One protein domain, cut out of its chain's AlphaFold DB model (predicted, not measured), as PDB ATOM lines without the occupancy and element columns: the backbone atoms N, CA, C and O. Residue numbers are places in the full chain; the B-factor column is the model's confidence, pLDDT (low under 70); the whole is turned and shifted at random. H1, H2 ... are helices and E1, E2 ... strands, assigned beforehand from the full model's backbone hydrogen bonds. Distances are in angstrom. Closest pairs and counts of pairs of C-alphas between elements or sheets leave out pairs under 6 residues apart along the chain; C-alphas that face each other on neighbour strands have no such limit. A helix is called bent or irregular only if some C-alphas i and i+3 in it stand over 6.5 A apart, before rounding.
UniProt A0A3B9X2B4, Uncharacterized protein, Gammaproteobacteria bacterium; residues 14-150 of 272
ATOM      1  N   ASN A  14     195.006 172.177 224.576       95.69
ATOM      2  CA  ASN A  14     194.751 173.570 224.205       95.69
ATOM      3  C   ASN A  14     195.906 174.176 223.407       95.69
ATOM      4  O   ASN A  14     195.678 174.726 222.339       95.69
ATOM      5  N   GLN A  15     197.143 174.016 223.882       96.19
ATOM      6  CA  GLN A  15     198.330 174.505 223.175       96.19
ATOM      7  C   GLN A  15     198.499 173.819 221.820       96.19
ATOM      8  O   GLN A  15     198.824 174.482 220.842       96.19
ATOM      9  N   ARG A  16     198.236 172.508 221.749       95.75
ATOM     10  CA  ARG A  16     198.263 171.751 220.494       95.75
ATOM     11  C   ARG A  16     197.223 172.274 219.508       95.75
ATOM     12  O   ARG A  16     197.592 172.681 218.415       95.75
ATOM     13  N   ALA A  17     195.954 172.312 219.910       96.06
ATOM     14  CA  ALA A  17     194.864 172.762 219.050       96.06
ATOM     15  C   ALA A  17     195.047 174.223 218.613       96.06
ATOM     16  O   ALA A  17     194.765 174.574 217.470       96.06
ATOM     17  N   PHE A  18     195.557 175.075 219.505       97.31
ATOM     18  CA  PHE A  18     195.841 176.468 219.187       97.31
ATOM     19  C   PHE A  18     196.989 176.605 218.178       97.31
ATOM     20  O   PHE A  18     196.848 177.326 217.195       97.31
ATOM     21  N   ALA A  19     198.090 175.871 218.370       97.25
ATOM     22  CA  ALA A  19     199.205 175.842 217.424       97.25
ATOM     23  C   ALA A  19     198.777 175.328 216.042       97.25
ATOM     24  O   ALA A  19     199.094 175.944 215.026       97.25
ATOM     25  N   GLU A  20     198.002 174.243 215.998       96.75
ATOM     26  CA  GLU A  20     197.445 173.693 214.757       96.75
ATOM     27  C   GLU A  20     196.523 174.706 214.060       96.75
ATOM     28  O   GLU A  20     196.597 174.868 212.843       96.75
ATOM     29  N   GLY A  21     195.726 175.462 214.824       96.25
ATOM     30  CA  GLY A  21     194.907 176.564 214.311       96.25
ATOM     31  C   GLY A  21     195.712 177.711 213.686       96.25
ATOM     32  O   GLY A  21     195.194 178.419 212.826       96.25
ATOM     33  N   LEU A  22     196.984 177.868 214.066       96.62
ATOM     34  CA  LEU A  22     197.934 178.811 213.460       96.62
ATOM     35  C   LEU A  22     198.733 178.198 212.292       96.62
ATOM     36  O   LEU A  22     199.621 178.854 211.750       96.62
ATOM     37  N   GLY A  23     198.459 176.946 211.915       97.06
ATOM     38  CA  GLY A  23     199.201 176.226 210.878       97.06
ATOM     39  C   GLY A  23     200.570 175.704 211.331       97.06
ATOM     40  O   GLY A  23     201.422 175.417 210.492       97.06
ATOM     41  N   ILE A  24     200.807 175.585 212.641       97.25
ATOM     42  CA  ILE A  24     202.062 175.070 213.201       97.25
ATOM     43  C   ILE A  24     201.955 173.548 213.367       97.25
ATOM     44  O   ILE A  24     201.077 173.043 214.066       97.25
ATOM     45  N   ALA A  25     202.885 172.809 212.760       95.25
ATOM     46  CA  ALA A  25     202.974 171.360 212.900       95.25
ATOM     47  C   ALA A  25     203.583 170.980 214.262       95.25
ATOM     48  O   ALA A  25     204.795 170.917 214.432       95.25
ATOM     49  N   VAL A  26     202.728 170.700 215.249       92.44
ATOM     50  CA  VAL A  26     203.133 170.358 216.629       92.44
ATOM     51  C   VAL A  26     204.146 169.202 216.734       92.44
ATOM     52  O   VAL A  26     205.017 169.293 217.598       92.44
ATOM     53  N   PRO A  27     204.114 168.143 215.890       92.31
ATOM     54  CA  PRO A  27     205.134 167.090 215.920       92.31
ATOM     55  C   PRO A  27     206.578 167.574 215.716       92.31
ATOM     56  O   PRO A  27     207.497 166.900 216.176       92.31
ATOM     57  N   ASP A  28     206.780 168.737 215.088       92.44
ATOM     58  CA  ASP A  28     208.110 169.319 214.865       92.44
ATOM     59  C   ASP A  28     208.694 169.960 216.140       92.44
ATOM     60  O   ASP A  28     209.881 170.284 216.194       92.44
ATOM     61  N   PHE A  29     207.878 170.116 217.192       91.44
ATOM     62  CA  PHE A  29     208.229 170.799 218.438       91.44
ATOM     63  C   PHE A  29     208.000 169.880 219.650       91.44
ATOM     64  O   PHE A  29     206.978 169.984 220.332       91.44
ATOM     65  N   PRO A  30     208.944 168.971 219.960       83.56
ATOM     66  CA  PRO A  30     208.801 168.043 221.084       83.56
ATOM     67  C   PRO A  30     208.927 168.723 222.458       83.56
ATOM     68  O   PRO A  30     208.475 168.166 223.457       83.56
ATOM     69  N   ALA A  31     209.532 169.913 222.518       89.69
ATOM     70  CA  ALA A  31     209.668 170.723 223.725       89.69
ATOM     71  C   ALA A  31     208.629 171.854 223.740       89.69
ATOM     72  O   ALA A  31     208.390 172.495 222.712       89.69
ATOM     73  N   ILE A  32     208.029 172.126 224.906       93.00
ATOM     74  CA  ILE A  32     206.991 173.161 225.017       93.00
ATOM     75  C   ILE A  32     207.558 174.551 224.757       93.00
ATOM     76  O   ILE A  32     206.872 175.366 224.159       93.00
ATOM     77  N   GLU A  33     208.795 174.807 225.182       94.75
ATOM     78  CA  GLU A  33     209.455 176.104 225.068       94.75
ATOM     79  C   GLU A  33     209.562 176.492 223.589       94.75
ATOM     80  O   GLU A  33     209.099 177.556 223.191       94.75
ATOM     81  N   ALA A  34     210.039 175.561 222.756       95.00
ATOM     82  CA  ALA A  34     210.153 175.753 221.312       95.00
ATOM     83  C   ALA A  34     208.783 175.906 220.626       95.00
ATOM     84  O   ALA A  34     208.636 176.702 219.699       95.00
ATOM     85  N   LEU A  35     207.761 175.165 221.080       96.81
ATOM     86  CA  LEU A  35     206.401 175.324 220.558       96.81
ATOM     87  C   LEU A  35     205.830 176.706 220.901       96.81
ATOM     88  O   LEU A  35     205.230 177.350 220.044       96.81
ATOM     89  N   ILE A  36     205.991 177.154 222.148       97.56
ATOM     90  CA  ILE A  36     205.502 178.458 222.591       97.56
ATOM     91  C   ILE A  36     206.227 179.577 221.859       97.56
ATOM     92  O   ILE A  36     205.552 180.472 221.365       97.56
ATOM     93  N   GLU A  37     207.551 179.511 221.740       97.31
ATOM     94  CA  GLU A  37     208.333 180.472 220.959       97.31
ATOM     95  C   GLU A  37     207.787 180.568 219.529       97.31
ATOM     96  O   GLU A  37     207.474 181.658 219.053       97.31
ATOM     97  N   LYS A  38     207.511 179.425 218.882       97.94
ATOM     98  CA  LYS A  38     206.933 179.413 217.534       97.94
ATOM     99  C   LYS A  38     205.530 180.026 217.458       97.94
ATOM    100  O   LYS A  38     205.194 180.664 216.457       97.94
ATOM    101  N   ILE A  39     204.701 179.816 218.480       98.31
ATOM    102  CA  ILE A  39     203.376 180.445 218.584       98.31
ATOM    103  C   ILE A  39     203.524 181.963 218.739       98.31
ATOM    104  O   ILE A  39     202.848 182.707 218.032       98.31
ATOM    105  N   GLU A  40     204.395 182.427 219.636       98.12
ATOM    106  CA  GLU A  40     204.634 183.855 219.883       98.12
ATOM    107  C   GLU A  40     205.178 184.554 218.625       98.12
ATOM    108  O   GLU A  40     204.682 185.619 218.257       98.12
ATOM    109  N   ASP A  41     206.094 183.913 217.895       98.00
ATOM    110  CA  ASP A  41     206.591 184.397 216.601       98.00
ATOM    111  C   ASP A  41     205.475 184.523 215.556       98.00
ATOM    112  O   ASP A  41     205.412 185.510 214.820       98.00
ATOM    113  N   SER A  42     204.581 183.531 215.487       98.00
ATOM    114  CA  SER A  42     203.446 183.526 214.554       98.00
ATOM    115  C   SER A  42     202.437 184.638 214.866       98.00
ATOM    116  O   SER A  42     201.898 185.280 213.966       98.00
ATOM    117  N   LEU A  43     202.204 184.908 216.154       97.75
ATOM    118  CA  LEU A  43     201.294 185.959 216.609       97.75
ATOM    119  C   LEU A  43     201.906 187.365 216.520       97.75
ATOM    120  O   LEU A  43     201.171 188.350 216.397       97.75
ATOM    121  N   GLY A  44     203.231 187.481 216.630       97.56
ATOM    122  CA  GLY A  44     203.949 188.751 216.640       97.56
ATOM    123  C   GLY A  44     203.410 189.700 217.713       97.56
ATOM    124  O   GLY A  44     203.362 189.375 218.904       97.56
ATOM    125  N   GLN A  45     202.952 190.881 217.291       95.56
ATOM    126  CA  GLN A  45     202.413 191.913 218.186       95.56
ATOM    127  C   GLN A  45     201.133 191.475 218.925       95.56
ATOM    128  O   GLN A  45     200.846 191.988 220.006       95.56
ATOM    129  N   ASN A  46     200.400 190.484 218.403       97.44
ATOM    130  CA  ASN A  46     199.164 189.988 219.013       97.44
ATOM    131  C   ASN A  46     199.397 189.015 220.177       97.44
ATOM    132  O   ASN A  46     198.447 188.646 220.866       97.44
ATOM    133  N   THR A  47     200.646 188.625 220.447       98.00
ATOM    134  CA  THR A  47     200.995 187.667 221.507       98.00
ATOM    135  C   THR A  47     200.385 188.036 222.858       98.00
ATOM    136  O   THR A  47     199.765 187.205 223.521       98.00
ATOM    137  N   MET A  48     200.525 189.298 223.270       98.12
ATOM    138  CA  MET A  48     200.047 189.749 224.579       98.12
ATOM    139  C   MET A  48     198.514 189.767 224.660       98.12
ATOM    140  O   MET A  48     197.949 189.425 225.701       98.12
ATOM    141  N   LEU A  49     197.844 190.131 223.562       98.38
ATOM    142  CA  LEU A  49     196.387 190.110 223.457       98.38
ATOM    143  C   LEU A  49     195.854 188.682 223.581       98.38
ATOM    144  O   LEU A  49     194.927 188.423 224.342       98.38
ATOM    145  N   GLU A  50     196.485 187.737 222.894       98.31
ATOM    146  CA  GLU A  50     196.066 186.344 222.926       98.31
ATOM    147  C   GLU A  50     196.332 185.702 224.298       98.31
ATOM    148  O   GLU A  50     195.460 185.046 224.866       98.31
ATOM    149  N   GLN A  51     197.495 185.953 224.907       98.44
ATOM    150  CA  GLN A  51     197.765 185.515 226.284       98.44
ATOM    151  C   GLN A  51     196.757 186.103 227.280       98.44
ATOM    152  O   GLN A  51     196.301 185.403 228.190       98.44
ATOM    153  N   SER A  52     196.384 187.372 227.096       98.56
ATOM    154  CA  SER A  52     195.319 188.024 227.857       98.56
ATOM    155  C   SER A  52     193.986 187.299 227.690       98.56
ATOM    156  O   SER A  52     193.351 186.957 228.690       98.56
ATOM    157  N   ARG A  53     193.605 186.971 226.452       98.50
ATOM    158  CA  ARG A  53     192.377 186.237 226.133       98.50
ATOM    159  C   ARG A  53     192.307 184.914 226.883       98.50
ATOM    160  O   ARG A  53     191.375 184.699 227.659       98.50
ATOM    161  N   TRP A  54     193.327 184.066 226.750       98.50
ATOM    162  CA  TRP A  54     193.392 182.792 227.475       98.50
ATOM    163  C   TRP A  54     193.306 182.978 228.991       98.50
ATOM    164  O   TRP A  54     192.588 182.241 229.674       98.50
ATOM    165  N   PHE A  55     194.005 183.977 229.533       98.69
ATOM    166  CA  PHE A  55     194.011 184.244 230.965       98.69
ATOM    167  C   PHE A  55     192.639 184.687 231.481       98.69
ATOM    168  O   PHE A  55     192.125 184.098 232.434       98.69
ATOM    169  N   VAL A  56     192.020 185.691 230.857       98.50
ATOM    170  CA  VAL A  56     190.727 186.234 231.292       98.50
ATOM    171  C   VAL A  56     189.623 185.188 231.149       98.50
ATOM    172  O   VAL A  56     188.839 184.999 232.081       98.50
ATOM    173  N   MET A  57     189.613 184.425 230.054       98.38
ATOM    174  CA  MET A  57     188.651 183.333 229.872       98.38
ATOM    175  C   MET A  57     188.847 182.214 230.902       98.38
ATOM    176  O   MET A  57     187.870 181.671 231.422       98.38
ATOM    177  N   SER A  58     190.089 181.933 231.308       98.19
ATOM    178  CA  SER A  58     190.358 181.018 232.422       98.19
ATOM    179  C   SER A  58     189.806 181.548 233.753       98.19
ATOM    180  O   SER A  58     189.264 180.780 234.553       98.19
ATOM    181  N   VAL A  59     189.914 182.858 234.012       98.25
ATOM    182  CA  VAL A  59     189.343 183.488 235.217       98.25
ATOM    183  C   VAL A  59     187.818 183.408 235.201       98.25
ATOM    184  O   VAL A  59     187.225 183.089 236.234       98.25
ATOM    185  N   LEU A  60     187.187 183.636 234.047       97.38
ATOM    186  CA  LEU A  60     185.742 183.496 233.870       97.38
ATOM    187  C   LEU A  60     185.282 182.062 234.157       97.38
ATOM    188  O   LEU A  60     184.381 181.854 234.975       97.38
ATOM    189  N   CYS A  61     185.955 181.079 233.549       96.31
ATOM    190  CA  CYS A  61     185.725 179.654 233.780       96.31
ATOM    191  C   CYS A  61     185.792 179.316 235.277       96.31
ATOM    192  O   CYS A  61     184.863 178.738 235.847       96.31
ATOM    193  N   HIS A  62     186.854 179.770 235.948       96.00
ATOM    194  CA  HIS A  62     187.047 179.551 237.377       96.00
ATOM    195  C   HIS A  62     185.972 180.224 238.241       96.00
ATOM    196  O   HIS A  62     185.437 179.600 239.161       96.00
ATOM    197  N   ALA A  63     185.647 181.490 237.971       95.38
ATOM    198  CA  ALA A  63     184.712 182.267 238.777       95.38
ATOM    199  C   ALA A  63     183.283 181.712 238.717       95.38
ATOM    200  O   ALA A  63     182.604 181.662 239.746       95.38
ATOM    201  N   ASN A  64     182.862 181.239 237.544       94.31
ATOM    202  CA  ASN A  64     181.546 180.642 237.332       94.31
ATOM    203  C   ASN A  64     181.512 179.122 237.579       94.31
ATOM    204  O   ASN A  64     180.440 178.517 237.522       94.31
ATOM    205  N   ARG A  65     182.657 178.512 237.927       93.19
ATOM    206  CA  ARG A  65     182.821 177.065 238.162       93.19
ATOM    207  C   ARG A  65     182.396 176.223 236.955       93.19
ATOM    208  O   ARG A  65     181.713 175.209 237.114       93.19
ATOM    209  N   TYR A  66     182.781 176.664 235.763       92.88
ATOM    210  CA  TYR A  66     182.619 175.881 234.546       92.88
ATOM    211  C   TYR A  66     183.696 174.796 234.444       92.88
ATOM    212  O   TYR A  66     184.742 174.865 235.092       92.88
ATOM    213  N   ALA A  67     183.404 173.774 233.648       92.00
ATOM    214  CA  ALA A  67     184.320 172.691 233.313       92.00
ATOM    215  C   ALA A  67     184.590 172.736 231.806       92.00
ATOM    216  O   ALA A  67     184.148 171.861 231.072       92.00
ATOM    217  N   TRP A  68     185.222 173.821 231.357       95.00
ATOM    218  CA  TRP A  68     185.625 173.984 229.962       95.00
ATOM    219  C   TRP A  68     186.911 173.219 229.684       95.00
ATOM    220  O   TRP A  68     187.848 173.267 230.489       95.00
ATOM    221  N   ASP A  69     186.954 172.580 228.524       92.31
ATOM    222  CA  ASP A  69     188.161 171.975 227.975       92.31
ATOM    223  C   ASP A  69     188.846 172.938 226.994       92.31
ATOM    224  O   ASP A  69     190.077 172.939 226.912       92.31
ATOM    225  N   SER A  70     188.073 173.826 226.350       93.50
ATOM    226  CA  SER A  70     188.519 174.877 225.427       93.50
ATOM    227  C   SER A  70     187.891 176.243 225.747       93.50
ATOM    228  O   SER A  70     186.797 176.334 226.295       93.50
ATOM    229  N   ILE A  71     188.554 177.343 225.369       93.75
ATOM    230  CA  ILE A  71     187.966 178.698 225.458       93.75
ATOM    231  C   ILE A  71     186.744 178.876 224.545       93.75
ATOM    232  O   ILE A  71     185.900 179.734 224.804       93.75
ATOM    233  N   ASN A  72     186.619 178.039 223.512       92.81
ATOM    234  CA  ASN A  72     185.472 178.039 222.604       92.81
ATOM    235  C   ASN A  72     184.215 177.425 223.240       92.81
ATOM    236  O   ASN A  72     183.131 177.586 222.695       92.81
ATOM    237  N   ASP A  73     184.342 176.771 224.400       92.62
ATOM    238  CA  ASP A  73     183.203 176.253 225.169       92.62
ATOM    239  C   ASP A  73     182.453 177.376 225.910       92.62
ATOM    240  O   ASP A  73     181.456 177.131 226.596       92.62
ATOM    241  N   SER A  74     182.956 178.612 225.837       91.75
ATOM    242  CA  SER A  74     182.260 179.777 226.364       91.75
ATOM    243  C   SER A  74     181.128 180.209 225.432       91.75
ATOM    244  O   SER A  74     181.295 180.226 224.218       91.75
ATOM    245  N   ASP A  75     180.016 180.678 226.003       90.75
ATOM    246  CA  ASP A  75     178.908 181.288 225.248       90.75
ATOM    247  C   ASP A  75     179.258 182.688 224.684       90.75
ATOM    248  O   ASP A  75     178.379 183.417 224.226       90.75
ATOM    249  N   ILE A  76     180.524 183.111 224.778       94.50
ATOM    250  CA  ILE A  76     181.017 184.411 224.317       94.50
ATOM    251  C   ILE A  76     181.689 184.206 222.964       94.50
ATOM    252  O   ILE A  76     182.601 183.386 222.847       94.50
ATOM    253  N   ASP A  77     181.274 184.969 221.955       95.31
ATOM    254  CA  ASP A  77     181.910 184.925 220.643       95.31
ATOM    255  C   ASP A  77     183.382 185.379 220.689       95.31
ATOM    256  O   ASP A  77     183.855 186.043 221.616       95.31
ATOM    257  N   THR A  78     184.149 184.982 219.676       95.44
ATOM    258  CA  THR A  78     185.589 185.253 219.627       95.44
ATOM    259  C   THR A  78     185.915 186.748 219.605       95.44
ATOM    260  O   THR A  78     186.909 187.165 220.198       95.44
ATOM    261  N   GLU A  79     185.085 187.564 218.956       97.00
ATOM    262  CA  GLU A  79     185.286 189.011 218.869       97.00
ATOM    263  C   GLU A  79     185.138 189.672 220.242       97.00
ATOM    264  O   GLU A  79     186.021 190.411 220.682       97.00
ATOM    265  N   LYS A  80     184.090 189.316 220.988       97.50
ATOM    266  CA  LYS A  80     183.864 189.808 222.340       97.50
ATOM    267  C   LYS A  80     184.914 189.290 223.312       97.50
ATOM    268  O   LYS A  80     185.341 190.040 224.187       97.50
ATOM    269  N   GLN A  81     185.393 188.055 223.153       98.00
ATOM    270  CA  GLN A  81     186.548 187.569 223.919       98.00
ATOM    271  C   GLN A  81     187.787 188.454 223.695       98.00
ATOM    272  O   GLN A  81     188.466 188.802 224.663       98.00
ATOM    273  N   ASN A  82     188.060 188.850 222.448       98.06
ATOM    274  CA  ASN A  82     189.179 189.733 222.109       98.06
ATOM    275  C   ASN A  82     188.990 191.147 222.675       98.06
ATOM    276  O   ASN A  82     189.935 191.712 223.221       98.06
ATOM    277  N   GLU A  83     187.779 191.702 222.609       98.19
ATOM    278  CA  GLU A  83     187.454 193.012 223.188       98.19
ATOM    279  C   GLU A  83     187.704 193.025 224.705       98.19
ATOM    280  O   GLU A  83     188.361 193.920 225.239       98.19
ATOM    281  N   ILE A  84     187.243 191.987 225.412       98.31
ATOM    282  CA  ILE A  84     187.475 191.833 226.853       98.31
ATOM    283  C   ILE A  84     188.977 191.717 227.142       98.31
ATOM    284  O   ILE A  84     189.479 192.345 228.078       98.31
ATOM    285  N   ALA A  85     189.698 190.928 226.345       98.38
ATOM    286  CA  ALA A  85     191.135 190.743 226.491       98.38
ATOM    287  C   ALA A  85     191.912 192.051 226.288       98.38
ATOM    288  O   ALA A  85     192.830 192.326 227.062       98.38
ATOM    289  N   ALA A  86     191.532 192.858 225.294       98.38
ATOM    290  CA  ALA A  86     192.129 194.159 225.017       98.38
ATOM    291  C   ALA A  86     191.874 195.143 226.167       98.38
ATOM    292  O   ALA A  86     192.815 195.746 226.681       98.38
ATOM    293  N   ASN A  87     190.627 195.220 226.645       98.00
ATOM    294  CA  ASN A  87     190.258 196.056 227.790       98.00
ATOM    295  C   ASN A  87     191.031 195.668 229.060       98.00
ATOM    296  O   ASN A  87     191.434 196.533 229.836       98.00
ATOM    297  N   TYR A  88     191.286 194.373 229.269       98.50
ATOM    298  CA  TYR A  88     192.048 193.898 230.422       98.50
ATOM    299  C   TYR A  88     193.509 194.372 230.415       98.50
ATOM    300  O   TYR A  88     194.036 194.739 231.463       98.50
ATOM    301  N   ILE A  89     194.163 194.402 229.252       97.88
ATOM    302  CA  ILE A  89     195.566 194.833 229.121       97.88
ATOM    303  C   ILE A  89     195.720 196.313 228.758       97.88
ATOM    304  O   ILE A  89     196.785 196.716 228.304       97.88
ATOM    305  N   ALA A  90     194.703 197.142 229.001       95.69
ATOM    306  CA  ALA A  90     194.725 198.567 228.665       95.69
ATOM    307  C   ALA A  90     195.788 199.394 229.424       95.69
ATOM    308  O   ALA A  90     195.988 200.565 229.120       95.69
ATOM    309  N   THR A  91     196.458 198.818 230.430       95.38
ATOM    310  CA  THR A  91     197.501 199.497 231.214       95.38
ATOM    311  C   THR A  91     198.767 198.647 231.333       95.38
ATOM    312  O   THR A  91     198.701 197.431 231.554       95.38
ATOM    313  N   ASP A  92     199.931 199.299 231.274       96.62
ATOM    314  CA  ASP A  92     201.248 198.642 231.335       96.62
ATOM    315  C   ASP A  92     201.474 197.847 232.625       96.62
ATOM    316  O   ASP A  92     202.110 196.795 232.635       96.62
ATOM    317  N   ASP A  93     200.911 198.324 233.730       96.44
ATOM    318  CA  ASP A  93     200.987 197.672 235.033       96.44
ATOM    319  C   ASP A  93     200.278 196.302 235.028       96.44
ATOM    320  O   ASP A  93     200.788 195.309 235.563       96.44
ATOM    321  N   ILE A  94     199.132 196.198 234.344       97.12
ATOM    322  CA  ILE A  94     198.438 194.918 234.170       97.12
ATOM    323  C   ILE A  94     199.188 194.013 233.200       97.12
ATOM    324  O   ILE A  94     199.341 192.826 233.498       97.12
ATOM    325  N   ILE A  95     199.727 194.559 232.105       97.62
ATOM    326  CA  ILE A  95     200.593 193.812 231.181       97.62
ATOM    327  C   ILE A  95     201.765 193.187 231.947       97.62
ATOM    328  O   ILE A  95     202.011 191.982 231.843       97.62
ATOM    329  N   GLN A  96     202.450 193.967 232.784       98.19
ATOM    330  CA  GLN A  96     203.592 193.489 233.557       98.19
ATOM    331  C   GLN A  96     203.189 192.437 234.599       98.19
ATOM    332  O   GLN A  96     203.880 191.422 234.771       98.19
ATOM    333  N   SER A  97     202.051 192.629 235.273       97.69
ATOM    334  CA  SER A  97     201.516 191.614 236.182       97.69
ATOM    335  C   SER A  97     201.169 190.321 235.445       97.69
ATOM    336  O   SER A  97     201.398 189.246 236.001       97.69
ATOM    337  N   LEU A  98     200.607 190.401 234.237       98.38
ATOM    338  CA  LEU A  98     200.237 189.230 233.450       98.38
ATOM    339  C   LEU A  98     201.485 188.469 232.986       98.38
ATOM    340  O   LEU A  98     201.578 187.270 233.246       98.38
ATOM    341  N   ARG A  99     202.488 189.166 232.437       98.06
ATOM    342  CA  ARG A  99     203.797 188.586 232.071       98.06
ATOM    343  C   ARG A  99     204.451 187.851 233.238       98.06
ATOM    344  O   ARG A  99     204.962 186.749 233.081       98.06
ATOM    345  N   THR A 100     204.390 188.431 234.436       97.50
ATOM    346  CA  THR A 100     204.963 187.818 235.647       97.50
ATOM    347  C   THR A 100     204.258 186.512 236.018       97.50
ATOM    348  O   THR A 100     204.894 185.538 236.429       97.50
ATOM    349  N   VAL A 101     202.932 186.486 235.897       97.19
ATOM    350  CA  VAL A 101     202.119 185.317 236.243       97.19
ATOM    351  C   VAL A 101     202.230 184.220 235.178       97.19
ATOM    352  O   VAL A 101     202.253 183.042 235.535       97.19
ATOM    353  N   LEU A 102     202.370 184.600 233.905       97.56
ATOM    354  CA  LEU A 102     202.534 183.712 232.748       97.56
ATOM    355  C   LEU A 102     203.999 183.496 232.340       97.56
ATOM    356  O   LEU A 102     204.277 183.136 231.201       97.56
ATOM    357  N   LYS A 103     204.941 183.685 233.270       96.00
ATOM    358  CA  LYS A 103     206.377 183.503 233.006       96.00
ATOM    359  C   LYS A 103     206.719 182.104 232.476       96.00
ATOM    360  O   LYS A 103     207.675 181.951 231.734       96.00
ATOM    361  N   GLU A 104     205.960 181.097 232.896       95.50
ATOM    362  CA  GLU A 104     206.179 179.700 232.522       95.50
ATOM    363  C   GLU A 104     205.407 179.355 231.252       95.50
ATOM    364  O   GLU A 104     204.183 179.511 231.213       95.50
ATOM    365  N   ASP A 105     206.088 178.778 230.265       95.88
ATOM    366  CA  ASP A 105     205.505 178.432 228.961       95.88
ATOM    367  C   ASP A 105     204.342 177.441 229.067       95.88
ATOM    368  O   ASP A 105     203.351 177.524 228.341       95.88
ATOM    369  N   ARG A 106     204.368 176.574 230.086       94.44
ATOM    370  CA  ARG A 106     203.256 175.666 230.426       94.44
ATOM    371  C   ARG A 106     201.944 176.383 230.753       94.44
ATOM    372  O   ARG A 106     200.901 175.728 230.733       94.44
ATOM    373  N   CYS A 107     201.990 177.671 231.094       96.19
ATOM    374  CA  CYS A 107     200.826 178.480 231.449       96.19
ATOM    375  C   CYS A 107     200.337 179.387 230.308       96.19
ATOM    376  O   CYS A 107     199.303 180.032 230.464       96.19
ATOM    377  N   LYS A 108     201.047 179.459 229.180       97.38
ATOM    378  CA  LYS A 108     200.646 180.276 228.028       97.38
ATOM    379  C   LYS A 108     199.732 179.479 227.093       97.38
ATOM    380  O   LYS A 108     199.892 178.266 226.962       97.38
ATOM    381  N   PHE A 109     198.788 180.164 226.445       97.56
ATOM    382  CA  PHE A 109     197.882 179.599 225.426       97.56
ATOM    383  C   PHE A 109     197.144 178.320 225.862       97.56
ATOM    384  O   PHE A 109     197.002 177.359 225.110       97.56
ATOM    385  N   THR A 110     196.718 178.274 227.123       96.88
ATOM    386  CA  THR A 110     195.972 177.148 227.690       96.88
ATOM    387  C   THR A 110     194.972 177.648 228.717       96.88
ATOM    388  O   THR A 110     195.191 178.679 229.351       96.88
ATOM    389  N   LEU A 111     193.898 176.885 228.938       96.50
ATOM    390  CA  LEU A 111     193.046 177.087 230.102       96.50
ATOM    391  C   LEU A 111     193.818 176.803 231.394       96.50
ATOM    392  O   LEU A 111     194.527 175.798 231.518       96.50
ATOM    393  N   LEU A 112     193.657 177.705 232.359       97.12
ATOM    394  CA  LEU A 112     194.365 177.708 233.633       97.12
ATOM    395  C   LEU A 112     193.409 177.415 234.780       97.12
ATOM    396  O   LEU A 112     192.246 177.824 234.786       97.12
ATOM    397  N   ARG A 113     193.929 176.740 235.804       96.69
ATOM    398  CA  ARG A 113     193.226 176.581 237.080       96.69
ATOM    399  C   ARG A 113     193.674 177.673 238.039       96.69
ATOM    400  O   ARG A 113     194.789 178.180 237.944       96.69
ATOM    401  N   PHE A 114     192.829 177.997 239.012       97.81
ATOM    402  CA  PHE A 114     193.186 178.950 240.059       97.81
ATOM    403  C   PHE A 114     192.918 178.388 241.454       97.81
ATOM    404  O   PHE A 114     191.912 177.718 241.691       97.81
ATOM    405  N   ALA A 115     193.836 178.662 242.378       96.75
ATOM    406  CA  ALA A 115     193.764 178.258 243.779       96.75
ATOM    407  C   ALA A 115     194.432 179.311 244.681       96.75
ATOM    408  O   ALA A 115     194.956 180.312 244.204       96.75
ATOM    409  N   LYS A 116     194.418 179.108 246.006       94.81
ATOM    410  CA  LYS A 116     195.109 180.014 246.948       94.81
ATOM    411  C   LYS A 116     196.636 179.960 246.812       94.81
ATOM    412  O   LYS A 116     197.308 180.940 247.114       94.81
ATOM    413  N   SER A 117     197.173 178.819 246.388       94.25
ATOM    414  CA  SER A 117     198.597 178.595 246.151       94.25
ATOM    415  C   SER A 117     198.843 178.213 244.693       94.25
ATOM    416  O   SER A 117     197.989 177.621 244.032       94.25
ATOM    417  N   ARG A 118     200.023 178.578 244.186       95.12
ATOM    418  CA  ARG A 118     200.471 178.270 242.822       95.12
ATOM    419  C   ARG A 118     200.980 176.825 242.749       95.12
ATOM    420  O   ARG A 118     201.730 176.400 243.621       95.12
ATOM    421  N   ASN A 119     200.610 176.104 241.692       95.00
ATOM    422  CA  ASN A 119     201.160 174.800 241.320       95.00
ATOM    423  C   ASN A 119     201.333 174.750 239.795       95.00
ATOM    424  O   ASN A 119     200.355 174.669 239.053       95.00
ATOM    425  N   LEU A 120     202.582 174.810 239.337       92.12
ATOM    426  CA  LEU A 120     202.921 174.923 237.918       92.12
ATOM    427  C   LEU A 120     202.768 173.625 237.133       92.12
ATOM    428  O   LEU A 120     202.337 173.658 235.984       92.12
ATOM    429  N   GLU A 121     203.036 172.487 237.766       90.31
ATOM    430  CA  GLU A 121     202.848 171.169 237.156       90.31
ATOM    431  C   GLU A 121     201.384 170.950 236.768       90.31
ATOM    432  O   GLU A 121     201.079 170.421 235.704       90.31
ATOM    433  N   LYS A 122     200.465 171.446 237.604       91.88
ATOM    434  CA  LYS A 122     199.016 171.386 237.381       91.88
ATOM    435  C   LYS A 122     198.448 172.627 236.691       91.88
ATOM    436  O   LYS A 122     197.232 172.822 236.745       91.88
ATOM    437  N   ARG A 123     199.288 173.503 236.116       94.75
ATOM    438  CA  ARG A 123     198.866 174.764 235.462       94.75
ATOM    439  C   ARG A 123     197.900 175.592 236.320       94.75
ATOM    440  O   ARG A 123     196.899 176.132 235.850       94.75
ATOM    441  N   THR A 124     198.161 175.612 237.625       96.69
ATOM    442  CA  THR A 124     197.326 176.268 238.625       96.69
ATOM    443  C   THR A 124     198.019 177.525 239.134       96.69
ATOM    444  O   THR A 124     199.101 177.470 239.723       96.69
ATOM    445  N   LEU A 125     197.381 178.671 238.938       97.69
ATOM    446  CA  LEU A 125     197.877 179.977 239.355       97.69
ATOM    447  C   LEU A 125     197.188 180.463 240.634       97.69
ATOM    448  O   LEU A 125     196.147 179.949 241.045       97.69
ATOM    449  N   SER A 126     197.779 181.466 241.284       97.50
ATOM    450  CA  SER A 126     197.222 182.011 242.522       97.50
ATOM    451  C   SER A 126     196.112 183.037 242.268       97.50
ATOM    452  O   SER A 126     196.293 183.993 241.506       97.50
ATOM    453  N   THR A 127     195.007 182.906 243.003       97.81
ATOM    454  CA  THR A 127     193.910 183.888 243.061       97.81
ATOM    455  C   THR A 127     194.292 185.182 243.787       97.81
ATOM    456  O   THR A 127     193.559 186.167 243.738       97.81
ATOM    457  N   THR A 128     195.436 185.215 244.480       96.62
ATOM    458  CA  THR A 128     195.895 186.409 245.207       96.62
ATOM    459  C   THR A 128     196.616 187.424 244.321       96.62
ATOM    460  O   THR A 128     196.854 188.550 244.768       96.62
ATOM    461  N   THR A 129     196.940 187.048 243.080       97.31
ATOM    462  CA  THR A 129     197.673 187.891 242.128       97.31
ATOM    463  C   THR A 129     196.864 189.116 241.710       97.31
ATOM    464  O   THR A 129     195.632 189.096 241.671       97.31
ATOM    465  N   LYS A 130     197.574 190.200 241.379       97.25
ATOM    466  CA  LYS A 130     196.963 191.426 240.860       97.25
ATOM    467  C   LYS A 130     196.229 191.161 239.546       97.25
ATOM    468  O   LYS A 130     195.055 191.500 239.454       97.25
ATOM    469  N   ALA A 131     196.885 190.467 238.613       97.94
ATOM    470  CA  ALA A 131     196.291 190.001 237.364       97.94
ATOM    471  C   ALA A 131     194.927 189.314 237.581       97.94
ATOM    472  O   ALA A 131     193.910 189.739 237.040       97.94
ATOM    473  N   PHE A 132     194.868 188.310 238.464       98.44
ATOM    474  CA  PHE A 132     193.614 187.604 238.743       98.44
ATOM    475  C   PHE A 132     192.523 188.529 239.298       98.44
ATOM    476  O   PHE A 132     191.378 188.483 238.849       98.44
ATOM    477  N   LYS A 133     192.860 189.366 240.286       97.94
ATOM    478  CA  LYS A 133     191.898 190.281 240.919       97.94
ATOM    479  C   LYS A 133     191.311 191.270 239.913       97.94
ATOM    480  O   LYS A 133     190.111 191.521 239.953       97.94
ATOM    481  N   GLN A 134     192.144 191.781 239.014       98.19
ATOM    482  CA  GLN A 134     191.757 192.760 238.002       98.19
ATOM    483  C   GLN A 134     190.904 192.126 236.902       98.19
ATOM    484  O   GLN A 134     189.823 192.630 236.616       98.19
ATOM    485  N   ALA A 135     191.289 190.949 236.396       98.31
ATOM    486  CA  ALA A 135     190.468 190.201 235.440       98.31
ATOM    487  C   ALA A 135     189.088 189.879 236.031       98.31
ATOM    488  O   ALA A 135     188.060 190.035 235.378       98.31
ATOM    489  N   LYS A 136     189.047 189.483 237.308       97.88
ATOM    490  CA  LYS A 136     187.791 189.221 238.012       97.88
ATOM    491  C   LYS A 136     186.934 190.483 238.190       97.88
ATOM    492  O   LYS A 136     185.715 190.362 238.114       97.88
ATOM    493  N   SER A 137     187.534 191.649 238.449       97.31
ATOM    494  CA  SER A 137     186.801 192.927 238.536       97.31
ATOM    495  C   SER A 137     186.174 193.284 237.197       97.31
ATOM    496  O   SER A 137     184.961 193.444 237.134       97.31
ATOM    497  N   LEU A 138     186.967 193.255 236.123       97.56
ATOM    498  CA  LEU A 138     186.501 193.520 234.764       97.56
ATOM    499  C   LEU A 138     185.327 192.608 234.382       97.56
ATOM    500  O   LEU A 138     184.272 193.066 233.960       97.56
ATOM    501  N   LEU A 139     185.464 191.298 234.593       97.38
ATOM    502  CA  LEU A 139     184.398 190.339 234.289       97.38
ATOM    503  C   LEU A 139     183.139 190.541 235.151       97.38
ATOM    504  O   LEU A 139     182.035 190.194 234.726       97.38
ATOM    505  N   LYS A 140     183.283 191.082 236.365       96.06
ATOM    506  CA  LYS A 140     182.153 191.463 237.221       96.06
ATOM    507  C   LYS A 140     181.473 192.733 236.703       96.06
ATOM    508  O   LYS A 140     180.249 192.769 236.665       96.06
ATOM    509  N   GLU A 141     182.245 193.738 236.301       95.88
ATOM    510  CA  GLU A 141     181.753 194.993 235.711       95.88
ATOM    511  C   GLU A 141     180.973 194.734 234.417       95.88
ATOM    512  O   GLU A 141     179.916 195.318 234.203       95.88
ATOM    513  N   LEU A 142     181.425 193.766 233.618       95.12
ATOM    514  CA  LEU A 142     180.737 193.306 232.410       95.12
ATOM    515  C   LEU A 142     179.515 192.404 232.683       95.12
ATOM    516  O   LEU A 142     178.884 191.928 231.743       95.12
ATOM    517  N   GLY A 143     179.186 192.110 233.947       93.94
ATOM    518  CA  GLY A 143     178.043 191.262 234.314       93.94
ATOM    519  C   GLY A 143     178.203 189.771 233.980       93.94
ATOM    520  O   GLY A 143     177.237 189.007 234.072       93.94
ATOM    521  N   LEU A 144     179.414 189.331 233.620       93.31
ATOM    522  CA  LEU A 144     179.715 187.948 233.226       93.31
ATOM    523  C   LEU A 144     179.909 187.019 234.432       93.31
ATOM    524  O   LEU A 144     179.729 185.804 234.328       93.31
ATOM    525  N   ILE A 145     180.244 187.582 235.596       91.69
ATOM    526  CA  ILE A 145     180.327 186.855 236.867       91.69
ATOM    527  C   ILE A 145     179.170 187.293 237.763       91.69
ATOM    528  O   ILE A 145     179.179 188.386 238.329       91.69
ATOM    529  N   ASN A 146     178.201 186.398 237.952       75.88
ATOM    530  CA  ASN A 146     177.042 186.640 238.805       75.88
ATOM    531  C   ASN A 146     177.121 185.795 240.080       75.88
ATOM    532  O   ASN A 146     176.963 184.575 240.048       75.88
ATOM    533  N   PHE A 147     177.288 186.451 241.232       56.62
ATOM    534  CA  PHE A 147     177.265 185.785 242.543       56.62
ATOM    535  C   PHE A 147     175.897 185.163 242.880       56.62
ATOM    536  O   PHE A 147     175.812 184.266 243.717       56.62
ATOM    537  N   THR A 148     174.828 185.584 242.198       52.34
ATOM    538  CA  THR A 148     173.453 185.122 242.437       52.34
ATOM    539  C   THR A 148     173.196 183.693 241.945       52.34
ATOM    540  O   THR A 148     172.451 182.954 242.589       52.34
ATOM    541  N   LYS A 149     173.862 183.229 240.875       52.31
ATOM    542  CA  LYS A 149     173.677 181.854 240.357       52.31
ATOM    543  C   LYS A 149     174.324 180.773 241.235       52.31
ATOM    544  O   LYS A 149     173.895 179.620 241.196       52.31
ATOM    545  N   ALA A 150     175.308 181.125 242.066       49.50
ATOM    546  CA  ALA A 150     175.949 180.177 242.982       49.50
ATOM    547  C   ALA A 150     175.072 179.821 244.200       49.50
ATOM    548  O   ALA A 150     175.246 178.748 244.776       49.50
TER     549      ALA A 150
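This is residues 14 to 150 of the 272 residues of an uncharacterized protein of Gammaproteobacteria bacterium (UniProt A0A3B9X2B4). A long helix arm, H2b, runs through the middle, with H3 and H5 crossing it, H4 packed on H5, and a small pair of strands, E1 and E2, beside its last part, nearest through E1. At one end of the long axis, H1 and H2a make a loosely joined second part, linked to the core by the sharp bend of H2. The printed part has 137 residues with five named helices and two named strands, in the order H1 H2 H3 H4 E1 E2 H5; the strands form one parallel sheet, and the class is mostly helix. The whole is compact, with a radius of gyration of the C-alphas of 14.4 A and spans of 47 by 31 by 31 A.

Start at H1, residues 14 to 21, and go on to H2, residues 32 to 64, assigned as one helix by its hydrogen bonds but bent: C-alphas 42 and 45 are 9.2 A apart. Its arms, H2a (residues 32 to 42) and H2b (residues 45 to 64), stand at a steep tilt of 61 degrees; H2b is itself irregular, with C-alphas 45 and 48 7.2 A apart. H1 and H2a are close but not clearly touching, the closest C-alphas being those of Ala 19 and Ile 39, 6.3 A. H3, residues 78 to 88, touches residues 49 to 57 of H2b, about perpendicular at 85 degrees; the closest C-alphas are Arg 53 and Ala 85, 4.7 A. Next come H4, residues 92 to 101, and the parallel strands E1, residues 113 to 115, and E2, residues 124 to 126, with N 125 and O 113 at 2.8 A, within hydrogen-bond range. The closest C-alphas of H2b and E1 are His 62 and Phe 114, 6.7 A. H5, residues 130 to 141, touches H2b, closest at C-alphas Val 56 and Ala 135, 5.7 A, and H4, closest at Ser 97 and Ala 131, 5.6 A. Every O i to N i+4 pair is within hydrogen-bond range in H1, H2a, H3, H4 and H5, and 15 of 16 in H2b.

Find C-alpha 14 at (194.751, 173.570, 224.205), where H1 begins. H2b runs 30.5 A from C-alpha 45 at (202.413, 191.913, 218.186), H3 15.3 A and H5 16.4 A, ending at C-alpha 141 at (181.753, 194.993, 235.711).

The C-alphas farthest apart, Asp 28 and Thr 148, are 47.0 A apart. The printed part has no cut; the links H2 to H3 and H4 to E1 are long. Residues 147 to 150 have pLDDT under 70.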